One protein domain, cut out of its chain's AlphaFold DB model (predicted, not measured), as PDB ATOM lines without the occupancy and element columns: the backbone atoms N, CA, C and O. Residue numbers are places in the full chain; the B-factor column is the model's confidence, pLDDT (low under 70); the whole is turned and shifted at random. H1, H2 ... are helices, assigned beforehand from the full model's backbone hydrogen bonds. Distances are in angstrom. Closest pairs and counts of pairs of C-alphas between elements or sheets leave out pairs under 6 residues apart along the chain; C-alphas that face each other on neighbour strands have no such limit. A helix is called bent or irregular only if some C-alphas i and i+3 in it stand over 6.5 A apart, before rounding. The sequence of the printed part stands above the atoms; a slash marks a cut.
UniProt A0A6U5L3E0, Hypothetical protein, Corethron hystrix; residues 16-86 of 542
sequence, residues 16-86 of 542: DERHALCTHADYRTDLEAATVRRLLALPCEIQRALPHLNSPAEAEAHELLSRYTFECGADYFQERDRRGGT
ATOM      1  N   ASP A  16      10.086  29.463  52.363       56.62
ATOM      2  CA  ASP A  16      10.263  28.117  52.914       56.62
ATOM      3  C   ASP A  16       9.551  27.059  52.056       56.62
ATOM      4  O   ASP A  16      10.120  26.002  51.795       56.62
ATOM      5  N   GLU A  17       8.372  27.371  51.503       53.06
ATOM      6  CA  GLU A  17       7.665  26.483  50.566       53.06
ATOM      7  C   GLU A  17       8.387  26.346  49.218       53.06
ATOM      8  O   GLU A  17       8.533  25.235  48.709       53.06
ATOM      9  N   ARG A  18       8.917  27.441  48.651       52.59
ATOM     10  CA  ARG A  18       9.760  27.367  47.443       52.59
ATOM     11  C   ARG A  18      11.022  26.552  47.687       52.59
ATOM     12  O   ARG A  18      11.422  25.783  46.818       52.59
ATOM     13  N   HIS A  19      11.647  26.695  48.856       57.12
ATOM     14  CA  HIS A  19      12.837  25.920  49.178       57.12
ATOM     15  C   HIS A  19      12.516  24.430  49.379       57.12
ATOM     16  O   HIS A  19      13.272  23.583  48.894       57.12
ATOM     17  N   ALA A  20      11.372  24.113  49.996       55.56
ATOM     18  CA  ALA A  20      10.859  22.750  50.149       55.56
ATOM     19  C   ALA A  20      10.506  22.095  48.798       55.56
ATOM     20  O   ALA A  20      10.860  20.940  48.561       55.56
ATOM     21  N   LEU A  21       9.897  22.840  47.869       51.50
ATOM     22  CA  LEU A  21       9.614  22.365  46.509       51.50
ATOM     23  C   LEU A  21      10.902  22.126  45.710       51.50
ATOM     24  O   LEU A  21      11.037  21.089  45.074       51.50
ATOM     25  N   CYS A  22      11.902  23.010  45.801       49.12
ATOM     26  CA  CYS A  22      13.194  22.814  45.128       49.12
ATOM     27  C   CYS A  22      14.041  21.657  45.705       49.12
ATOM     28  O   CYS A  22      15.025  21.244  45.080       49.12
ATOM     29  N   THR A  23      13.711  21.149  46.899       52.06
ATOM     30  CA  THR A  23      14.423  20.025  47.531       52.06
ATOM     31  C   THR A  23      13.736  18.671  47.364       52.06
ATOM     32  O   THR A  23      14.423  17.657  47.507       52.06
ATOM     33  N   HIS A  24      12.449  18.612  47.005       51.12
ATOM     34  CA  HIS A  24      11.797  17.339  46.691       51.12
ATOM     35  C   HIS A  24      12.353  16.755  45.385       51.12
ATOM     36  O   HIS A  24      12.443  17.445  44.368       51.12
ATOM     37  N   ALA A  25      12.712  15.469  45.408       56.19
ATOM     38  CA  ALA A  25      13.288  14.772  44.258       56.19
ATOM     39  C   ALA A  25      12.363  14.791  43.027       56.19
ATOM     40  O   ALA A  25      12.856  14.848  41.906       56.19
ATOM     41  N   ASP A  26      11.048  14.832  43.250       48.22
ATOM     42  CA  ASP A  26      10.019  14.798  42.202       48.22
ATOM     43  C   ASP A  26       9.824  16.147  41.479       48.22
ATOM     44  O   ASP A  26       9.209  16.191  40.420       48.22
ATOM     45  N   TYR A  27      10.354  17.253  42.021       51.47
ATOM     46  CA  TYR A  27      10.255  18.599  41.426       51.47
ATOM     47  C   TYR A  27      11.597  19.117  40.887       51.47
ATOM     48  O   TYR A  27      11.705  20.273  40.468       51.47
ATOM     49  N   ARG A  28      12.640  18.276  40.876       60.78
ATOM     50  CA  ARG A  28      13.899  18.582  40.190       60.78
ATOM     51  C   ARG A  28      13.748  18.281  38.709       60.78
ATOM     52  O   ARG A  28      13.918  17.147  38.279       60.78
ATOM     53  N   THR A  29      13.441  19.308  37.929       69.56
ATOM     54  CA  THR A  29      13.442  19.201  36.471       69.56
ATOM     55  C   THR A  29      14.818  19.577  35.933       69.56
ATOM     56  O   THR A  29      15.305  20.669  36.227       69.56
ATOM     57  N   ASP A  30      15.396  18.749  35.068       82.25
ATOM     58  CA  ASP A  30      16.602  19.101  34.297       82.25
ATOM     59  C   ASP A  30      16.297  20.073  33.135       82.25
ATOM     60  O   ASP A  30      17.161  20.391  32.320       82.25
ATOM     61  N   LEU A  31      15.048  20.540  33.029       85.81
ATOM     62  CA  LEU A  31      14.581  21.398  31.949       85.81
ATOM     63  C   LEU A  31      14.946  22.863  32.200       85.81
ATOM     64  O   LEU A  31      14.624  23.445  33.236       85.81
ATOM     65  N   GLU A  32      15.572  23.486  31.204       90.75
ATOM     66  CA  GLU A  32      15.853  24.917  31.228       90.75
ATOM     67  C   GLU A  32      14.561  25.746  31.169       90.75
ATOM     68  O   GLU A  32      13.578  25.385  30.519       90.75
ATOM     69  N   ALA A  33      14.575  26.932  31.785       88.25
ATOM     70  CA  ALA A  33      13.420  27.834  31.796       88.25
ATOM     71  C   ALA A  33      12.954  28.245  30.384       88.25
ATOM     72  O   ALA A  33      11.768  28.504  30.174       88.25
ATOM     73  N   ALA A  34      13.869  28.302  29.410       89.44
ATOM     74  CA  ALA A  34      13.533  28.557  28.009       89.44
ATOM     75  C   ALA A  34      12.684  27.420  27.418       89.44
ATOM     76  O   ALA A  34      11.681  27.679  26.752       89.44
ATOM     77  N   THR A  35      13.032  26.172  27.737       91.94
ATOM     78  CA  THR A  35      12.283  24.982  27.328       91.94
ATOM     79  C   THR A  35      10.884  24.983  27.922       91.94
ATOM     80  O   THR A  35       9.925  24.780  27.188       91.94
ATOM     81  N   VAL A  36      10.733  25.314  29.207       90.31
ATOM     82  CA  VAL A  36       9.410  25.394  29.856       90.31
ATOM     83  C   VAL A  36       8.512  26.442  29.186       90.31
ATOM     84  O   VAL A  36       7.344  26.171  28.924       90.31
ATOM     85  N   ARG A  37       9.049  27.620  28.835       90.44
ATOM     86  CA  ARG A  37       8.282  28.648  28.100       90.44
ATOM     87  C   ARG A  37       7.850  28.170  26.717       90.44
ATOM     88  O   ARG A  37       6.734  28.463  26.309       90.44
ATOM     89  N   ARG A  38       8.716  27.432  26.015       95.12
ATOM     90  CA  ARG A  38       8.377  26.810  24.730       95.12
ATOM     91  C   ARG A  38       7.263  25.776  24.896       95.12
ATOM     92  O   ARG A  38       6.313  25.804  24.126       95.12
ATOM     93  N   LEU A  39       7.350  24.914  25.912       94.00
ATOM     94  CA  LEU A  39       6.331  23.897  26.198       94.00
ATOM     95  C   LEU A  39       4.962  24.513  26.512       94.00
ATOM     96  O   LEU A  39       3.953  23.983  26.066       94.00
ATOM     97  N   LEU A  40       4.924  25.653  27.211       91.69
ATOM     98  CA  LEU A  40       3.684  26.394  27.488       91.69
ATOM     99  C   LEU A  40       3.032  27.017  26.243       91.69
ATOM    100  O   LEU A  40       1.852  27.348  26.291       91.69
ATOM    101  N   ALA A  41       3.783  27.200  25.152       93.62
ATOM    102  CA  ALA A  41       3.255  27.707  23.887       93.62
ATOM    103  C   ALA A  41       2.717  26.592  22.970       93.62
ATOM    104  O   ALA A  41       2.087  26.891  21.957       93.62
ATOM    105  N   LEU A  42       2.977  25.317  23.294       92.69
ATOM    106  CA  LEU A  42       2.478  24.179  22.523       92.69
ATOM    107  C   LEU A  42       0.996  23.899  22.835       92.69
ATOM    108  O   LEU A  42       0.539  24.189  23.943       92.69
ATOM    109  N   PRO A  43       0.244  23.285  21.899       93.31
ATOM    110  CA  PRO A  43      -1.122  22.831  22.156       93.31
ATOM    111  C   PRO A  43      -1.202  21.903  23.375       93.31
ATOM    112  O   PRO A  43      -0.282  21.122  23.619       93.31
ATOM    113  N   CYS A  44      -2.307  21.957  24.124       88.56
ATOM    114  CA  CYS A  44      -2.495  21.129  25.322       88.56
ATOM    115  C   CYS A  44      -2.690  19.635  25.000       88.56
ATOM    116  O   CYS A  44      -2.443  18.772  25.840       88.56
ATOM    117  N   GLU A  45      -3.103  19.306  23.775       88.38
ATOM    118  CA  GLU A  45      -3.242  17.933  23.307       88.38
ATOM    119  C   GLU A  45      -1.871  17.314  23.005       88.38
ATOM    120  O   GLU A  45      -1.208  17.674  22.028       88.38
ATOM    121  N   ILE A  46      -1.477  16.306  23.791       84.50
ATOM    122  CA  ILE A  46      -0.165  15.647  23.667       84.50
ATOM    123  C   ILE A  46       0.106  15.109  22.253       84.50
ATOM    124  O   ILE A  46       1.235  15.169  21.779       84.50
ATOM    125  N   GLN A  47      -0.929  14.653  21.537       84.19
ATOM    126  CA  GLN A  47      -0.825  14.150  20.159       84.19
ATOM    127  C   GLN A  47      -0.385  15.231  19.162       84.19
ATOM    128  O   GLN A  47       0.335  14.927  18.216       84.19
ATOM    129  N   ARG A  48      -0.784  16.487  19.392       85.94
ATOM    130  CA  ARG A  48      -0.398  17.636  18.559       85.94
ATOM    131  C   ARG A  48       0.938  18.229  18.996       85.94
ATOM    132  O   ARG A  48       1.660  18.767  18.170       85.94
ATOM    133  N   ALA A  49       1.271  18.119  20.281       91.44
ATOM    134  CA  ALA A  49       2.541  18.596  20.819       91.44
ATOM    135  C   ALA A  49       3.713  17.642  20.532       91.44
ATOM    136  O   ALA A  49       4.838  18.106  20.377       91.44
ATOM    137  N   LEU A  50       3.455  16.332  20.424       90.31
ATOM    138  CA  LEU A  50       4.444  15.253  20.264       90.31
ATOM    139  C   LEU A  50       5.548  15.522  19.221       90.31
ATOM    140  O   LEU A  50       6.711  15.303  19.561       90.31
ATOM    141  N   PRO A  51       5.255  16.036  18.008       93.62
ATOM    142  CA  PRO A  51       6.287  16.351  17.014       93.62
ATOM    143  C   PRO A  51       7.301  17.418  17.461       93.62
ATOM    144  O   PRO A  51       8.396  17.492  16.913       93.62
ATOM    145  N   HIS A  52       6.950  18.244  18.451       93.06
ATOM    146  CA  HIS A  52       7.765  19.360  18.940       93.06
ATOM    147  C   HIS A  52       8.515  19.049  20.250       93.06
ATOM    148  O   HIS A  52       9.281  19.892  20.739       93.06
ATOM    149  N   LEU A  53       8.300  17.857  20.821       94.44
ATOM    150  CA  LEU A  53       8.927  17.388  22.057       94.44
ATOM    151  C   LEU A  53      10.199  16.605  21.718       94.44
ATOM    152  O   LEU A  53      10.164  15.566  21.063       94.44
ATOM    153  N   ASN A  54      11.340  17.097  22.189       93.69
ATOM    154  CA  ASN A  54      12.661  16.580  21.831       93.69
ATOM    155  C   ASN A  54      13.149  15.477  22.779       93.69
ATOM    156  O   ASN A  54      14.140  14.803  22.493       93.69
ATOM    157  N   SER A  55      12.510  15.313  23.939       94.25
ATOM    158  CA  SER A  55      12.931  14.346  24.952       94.25
ATOM    159  C   SER A  55      11.741  13.791  25.745       94.25
ATOM    160  O   SER A  55      10.708  14.453  25.852       94.25
ATOM    161  N   PRO A  56      11.872  12.597  26.350       91.19
ATOM    162  CA  PRO A  56      10.833  12.050  27.223       91.19
ATOM    163  C   PRO A  56      10.570  12.937  28.449       91.19
ATOM    164  O   PRO A  56       9.429  13.033  28.885       91.19
ATOM    165  N   ALA A  57      11.590  13.643  28.949       91.06
ATOM    166  CA  ALA A  57      11.432  14.608  30.037       91.06
ATOM    167  C   ALA A  57      10.586  15.823  29.612       91.06
ATOM    168  O   ALA A  57       9.798  16.333  30.401       91.06
ATOM    169  N   GLU A  58      10.709  16.274  28.358       94.19
ATOM    170  CA  GLU A  58       9.842  17.323  27.806       94.19
ATOM    171  C   GLU A  58       8.397  16.846  27.636       94.19
ATOM    172  O   GLU A  58       7.478  17.624  27.875       94.19
ATOM    173  N   ALA A  59       8.189  15.579  27.262       92.81
ATOM    174  CA  ALA A  59       6.855  14.997  27.152       92.81
ATOM    175  C   ALA A  59       6.156  14.890  28.515       92.81
ATOM    176  O   ALA A  59       5.015  15.322  28.653       92.81
ATOM    177  N   GLU A  60       6.863  14.397  29.533       92.31
ATOM    178  CA  GLU A  60       6.355  14.336  30.907       92.31
ATOM    179  C   GLU A  60       6.079  15.740  31.469       92.31
ATOM    180  O   GLU A  60       5.032  15.990  32.065       92.31
ATOM    181  N   ALA A  61       6.971  16.703  31.214       92.00
ATOM    182  CA  ALA A  61       6.754  18.085  31.624       92.00
ATOM    183  C   ALA A  61       5.570  18.741  30.902       92.00
ATOM    184  O   ALA A  61       4.821  19.478  31.537       92.00
ATOM    185  N   HIS A  62       5.365  18.478  29.609       93.62
ATOM    186  CA  HIS A  62       4.200  18.972  28.867       93.62
ATOM    187  C   HIS A  62       2.890  18.390  29.411       93.62
ATOM    188  O   HIS A  62       1.931  19.139  29.601       93.62
ATOM    189  N   GLU A  63       2.866  17.098  29.756       90.25
ATOM    190  CA  GLU A  63       1.710  16.451  30.389       90.25
ATOM    191  C   GLU A  63       1.390  17.082  31.754       90.25
ATOM    192  O   GLU A  63       0.242  17.446  32.026       90.25
ATOM    193  N   LEU A  64       2.407  17.280  32.599       89.81
ATOM    194  CA  LEU A  64       2.250  17.913  33.912       89.81
ATOM    195  C   LEU A  64       1.793  19.372  33.792       89.81
ATOM    196  O   LEU A  64       0.864  19.787  34.488       89.81
ATOM    197  N   LEU A  65       2.400  20.150  32.891       89.19
ATOM    198  CA  LEU A  65       2.007  21.537  32.644       89.19
ATOM    199  C   LEU A  65       0.570  21.618  32.129       89.19
ATOM    200  O   LEU A  65      -0.191  22.451  32.615       89.19
ATOM    201  N   SER A  66       0.173  20.727  31.220       87.12
ATOM    202  CA  SER A  66      -1.193  20.670  30.690       87.12
ATOM    203  C   SER A  66      -2.215  20.330  31.771       87.12
ATOM    204  O   SER A  66      -3.255  20.984  31.869       87.12
ATOM    205  N   ARG A  67      -1.883  19.373  32.647       87.25
ATOM    206  CA  ARG A  67      -2.744  18.948  33.754       87.25
ATOM    207  C   ARG A  67      -2.951  20.034  34.804       87.25
ATOM    208  O   ARG A  67      -4.075  20.208  35.257       87.25
ATOM    209  N   TYR A  68      -1.890  20.730  35.214       86.12
ATOM    210  CA  TYR A  68      -1.957  21.663  36.344       86.12
ATOM    211  C   TYR A  68      -2.158  23.128  35.945       86.12
ATOM    212  O   TYR A  68      -2.687  23.892  36.743       86.12
ATOM    213  N   THR A  69      -1.753  23.531  34.737       85.94
ATOM    214  CA  THR A  69      -1.878  24.933  34.286       85.94
ATOM    215  C   THR A  69      -3.198  25.177  33.571       85.94
ATOM    216  O   THR A  69      -3.827  26.208  33.777       85.94
ATOM    217  N   PHE A  70      -3.609  24.230  32.727       81.50
ATOM    218  CA  PHE A  70      -4.795  24.366  31.878       81.50
ATOM    219  C   PHE A  70      -5.956  23.476  32.330       81.50
ATOM    220  O   PHE A  70      -6.990  23.459  31.675       81.50
ATOM    221  N   GLU A  71      -5.782  22.720  33.421       87.38
ATOM    222  CA  GLU A  71      -6.742  21.719  33.917       87.38
ATOM    223  C   GLU A  71      -7.091  20.633  32.871       87.38
ATOM    224  O   GLU A  71      -8.031  19.853  33.035       87.38
ATOM    225  N   CYS A  72      -6.274  20.509  31.819       83.81
ATOM    226  CA  CYS A  72      -6.434  19.569  30.712       83.81
ATOM    227  C   CYS A  72      -5.731  18.237  31.019       83.81
ATOM    228  O   CYS A  72      -4.814  17.814  30.318       83.81
ATOM    229  N   GLY A  73      -6.113  17.586  32.119       84.31
ATOM    230  CA  GLY A  73      -5.587  16.270  32.497       84.31
ATOM    231  C   GLY A  73      -6.216  15.102  31.726       84.31
ATOM    232  O   GLY A  73      -7.184  15.265  30.986       84.31
ATOM    233  N   ALA A  74      -5.725  13.883  31.969       76.69
ATOM    234  CA  ALA A  74      -6.320  12.659  31.417       76.69
ATOM    235  C   ALA A  74      -7.832  12.545  31.710       76.69
ATOM    236  O   ALA A  74      -8.597  12.114  30.851       76.69
ATOM    237  N   ASP A  75      -8.269  12.994  32.891       82.56
ATOM    238  CA  ASP A  75      -9.679  13.002  33.296       82.56
ATOM    239  C   ASP A  75     -10.518  13.990  32.463       82.56
ATOM    240  O   ASP A  75     -11.649  13.683  32.092       82.56
ATOM    241  N   TYR A  76      -9.943  15.145  32.103       84.00
ATOM    242  CA  TYR A  76     -10.581  16.145  31.243       84.00
ATOM    243  C   TYR A  76     -10.797  15.607  29.826       84.00
ATOM    244  O   TYR A  76     -11.895  15.721  29.285       84.00
ATOM    245  N   PHE A  77      -9.783  14.965  29.237       76.81
ATOM    246  CA  PHE A  77      -9.913  14.379  27.901       76.81
ATOM    247  C   PHE A  77     -10.832  13.155  27.889       76.81
ATOM    248  O   PHE A  77     -11.630  13.027  26.971       76.81
ATOM    249  N   GLN A  78     -10.829  12.318  28.933       77.75
ATOM    250  CA  GLN A  78     -11.809  11.232  29.066       77.75
ATOM    251  C   GLN A  78     -13.247  11.749  29.173       77.75
ATOM    252  O   GLN A  78     -14.167  11.151  28.615       77.75
ATOM    253  N   GLU A  79     -13.464  12.847  29.896       80.56
ATOM    254  CA  GLU A  79     -14.776  13.488  29.995       80.56
ATOM    255  C   GLU A  79     -15.178  14.148  28.668       80.56
ATOM    256  O   GLU A  79     -16.332  14.052  28.248       80.56
ATOM    257  N   ARG A  80     -14.225  14.759  27.958       76.06
ATOM    258  CA  ARG A  80     -14.439  15.311  26.615       76.06
ATOM    259  C   ARG A  80     -14.748  14.219  25.593       76.06
ATOM    260  O   ARG A  80     -15.667  14.411  24.808       76.06
ATOM    261  N   ASP A  81     -14.075  13.074  25.642       73.88
ATOM    262  CA  ASP A  81     -14.361  11.914  24.789       73.88
ATOM    263  C   ASP A  81     -15.732  11.309  25.117       73.88
ATOM    264  O   ASP A  81     -16.494  10.957  24.215       73.88
ATOM    265  N   ARG A  82     -16.112  11.267  26.406       73.25
ATOM    266  CA  ARG A  82     -17.475  10.893  26.822       73.25
ATOM    267  C   ARG A  82     -18.534  11.836  26.253       73.25
ATOM    268  O   ARG A  82     -19.587  11.364  25.836       73.25
ATOM    269  N   ARG A  83     -18.268  13.145  26.226       72.88
ATOM    270  CA  ARG A  83     -19.193  14.162  25.690       72.88
ATOM    271  C   ARG A  83     -19.214  14.196  24.159       72.88
ATOM    272  O   ARG A  83     -20.278  14.335  23.564       72.88
ATOM    273  N   GLY A  84     -18.062  14.011  23.520       52.69
ATOM    274  CA  GLY A  84     -17.893  14.024  22.065       52.69
ATOM    275  C   GLY A  84     -18.549  12.840  21.351       52.69
ATOM    276  O   GLY A  84     -18.815  12.924  20.158       52.69
ATOM    277  N   GLY A  85     -18.872  11.764  22.074       47.03
ATOM    278  CA  GLY A  85     -19.561  10.603  21.515       47.03
ATOM    279  C   GLY A  85     -21.066  10.768  21.273       47.03
ATOM    280  O   GLY A  85     -21.647   9.860  20.682       47.03
ATOM    281  N   THR A  86     -21.726  11.850  21.724       48.69
ATOM    282  CA  THR A  86     -23.209  11.907  21.668       48.69
ATOM    283  C   THR A  86     -23.911  13.240  21.372       48.69
ATOM    284  O   THR A  86     -25.120  13.180  21.185       48.69
TER     285      THR A  86
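This is residues 16 to 86 of the 542 residues of the protein "Hypothetical protein" of Corethron hystrix (UniProt A0A6U5L3E0). A small knot of three short helices, with H4 in its middle and H2 and H3 each packing on H4, has a free arm at either end: residues 16 to 28, which include H1, stick out at one end, and residues 81 to 86, which include the last part of H5, stick out at the other. H5 leads away from the end of H4, and the two arms make much of the length, while the body without the free stretches is much more compact. The printed part has 71 residues, with five named helices in the order H1, H2, H3, H4, H5 and no named strand; the class is all helix. The whole is loose, with a radius of gyration of the C-alphas of 14.2 A, and elongated, with spans of 48 by 27 by 17 A.

The printed part begins with H1, residues 16 to 23, which starts at C-alpha 16 at (10.263, 28.117, 52.914) and is 10.6 A long from first to last C-alpha. After a short link of 9 residues comes H2, residues 33 to 40, 10.7 A long. A tight link of 5 residues leads to H3, residues 46 to 52, 10.0 A long. H3 is irregular, but only just: C-alphas 48 and 51 are 7.0 A apart, and its line is a rough one. A tight link of 3 residues leads to H4, residues 56 to 69, the longest helix with 14 residues and 19.4 A, which runs from C-alpha 56 at (10.833, 12.050, 27.223) to C-alpha 69 at (-1.878, 24.933, 34.286). A tight link of 4 residues then leads to H5, residues 74 to 84, 14.9 A long, which ends with C-alpha 84 at (-17.893, 14.024, 22.065).

H4 has its centre nearest to the mean of the C-alphas, 1.8 A from it. H2 and H4 touch, with 6 pairs of C-alphas within 8 A, and their closest C-alphas, those of Leu 39 and His 62, are 6.0 A apart. Their lines stand at a steep tilt of 63 degrees, and they run the same way. H3 touches H4 at residues 59 to 63 of H4 alone, and their closest C-alphas, those of Ile 46 and Glu 63, are 7.0 A apart. H3 and H4 run opposite ways at a steep tilt of 47 degrees. H2 and H3 are only just apart, with a closest distance of 8.4 A. H4 and H5 are close but not clearly touching, with 1 pair of C-alphas within 8 A, those of Arg 67 and Ala 74 at 7.6 A. They run the same way at a steep tilt of 69 degrees, only just short of about perpendicular. H5 is apart from H1, H2 and H3, and H1 is apart from H2, H3 and H4. In H1, H2, H4 and H5 every O i to N i+4 pair is within hydrogen-bond range; in H3 it is 1 of 3, beside 2 of 4 O i to N i+3 pairs.

The two C-alphas farthest apart, those of Asp 16 and Thr 86, are 48.6 A apart. Without the stretches that stand free, the body has 52 residues, spans 32 by 20 by 17 A and has a radius of gyration of 10.6 A. The printed part has no cut, and no link between its helices is long. The mean pLDDT of the printed part is 79.4. It is under 70 in 17 residues, 16 to 29 and 84 to 86, and the mean pLDDT of H1 is 53.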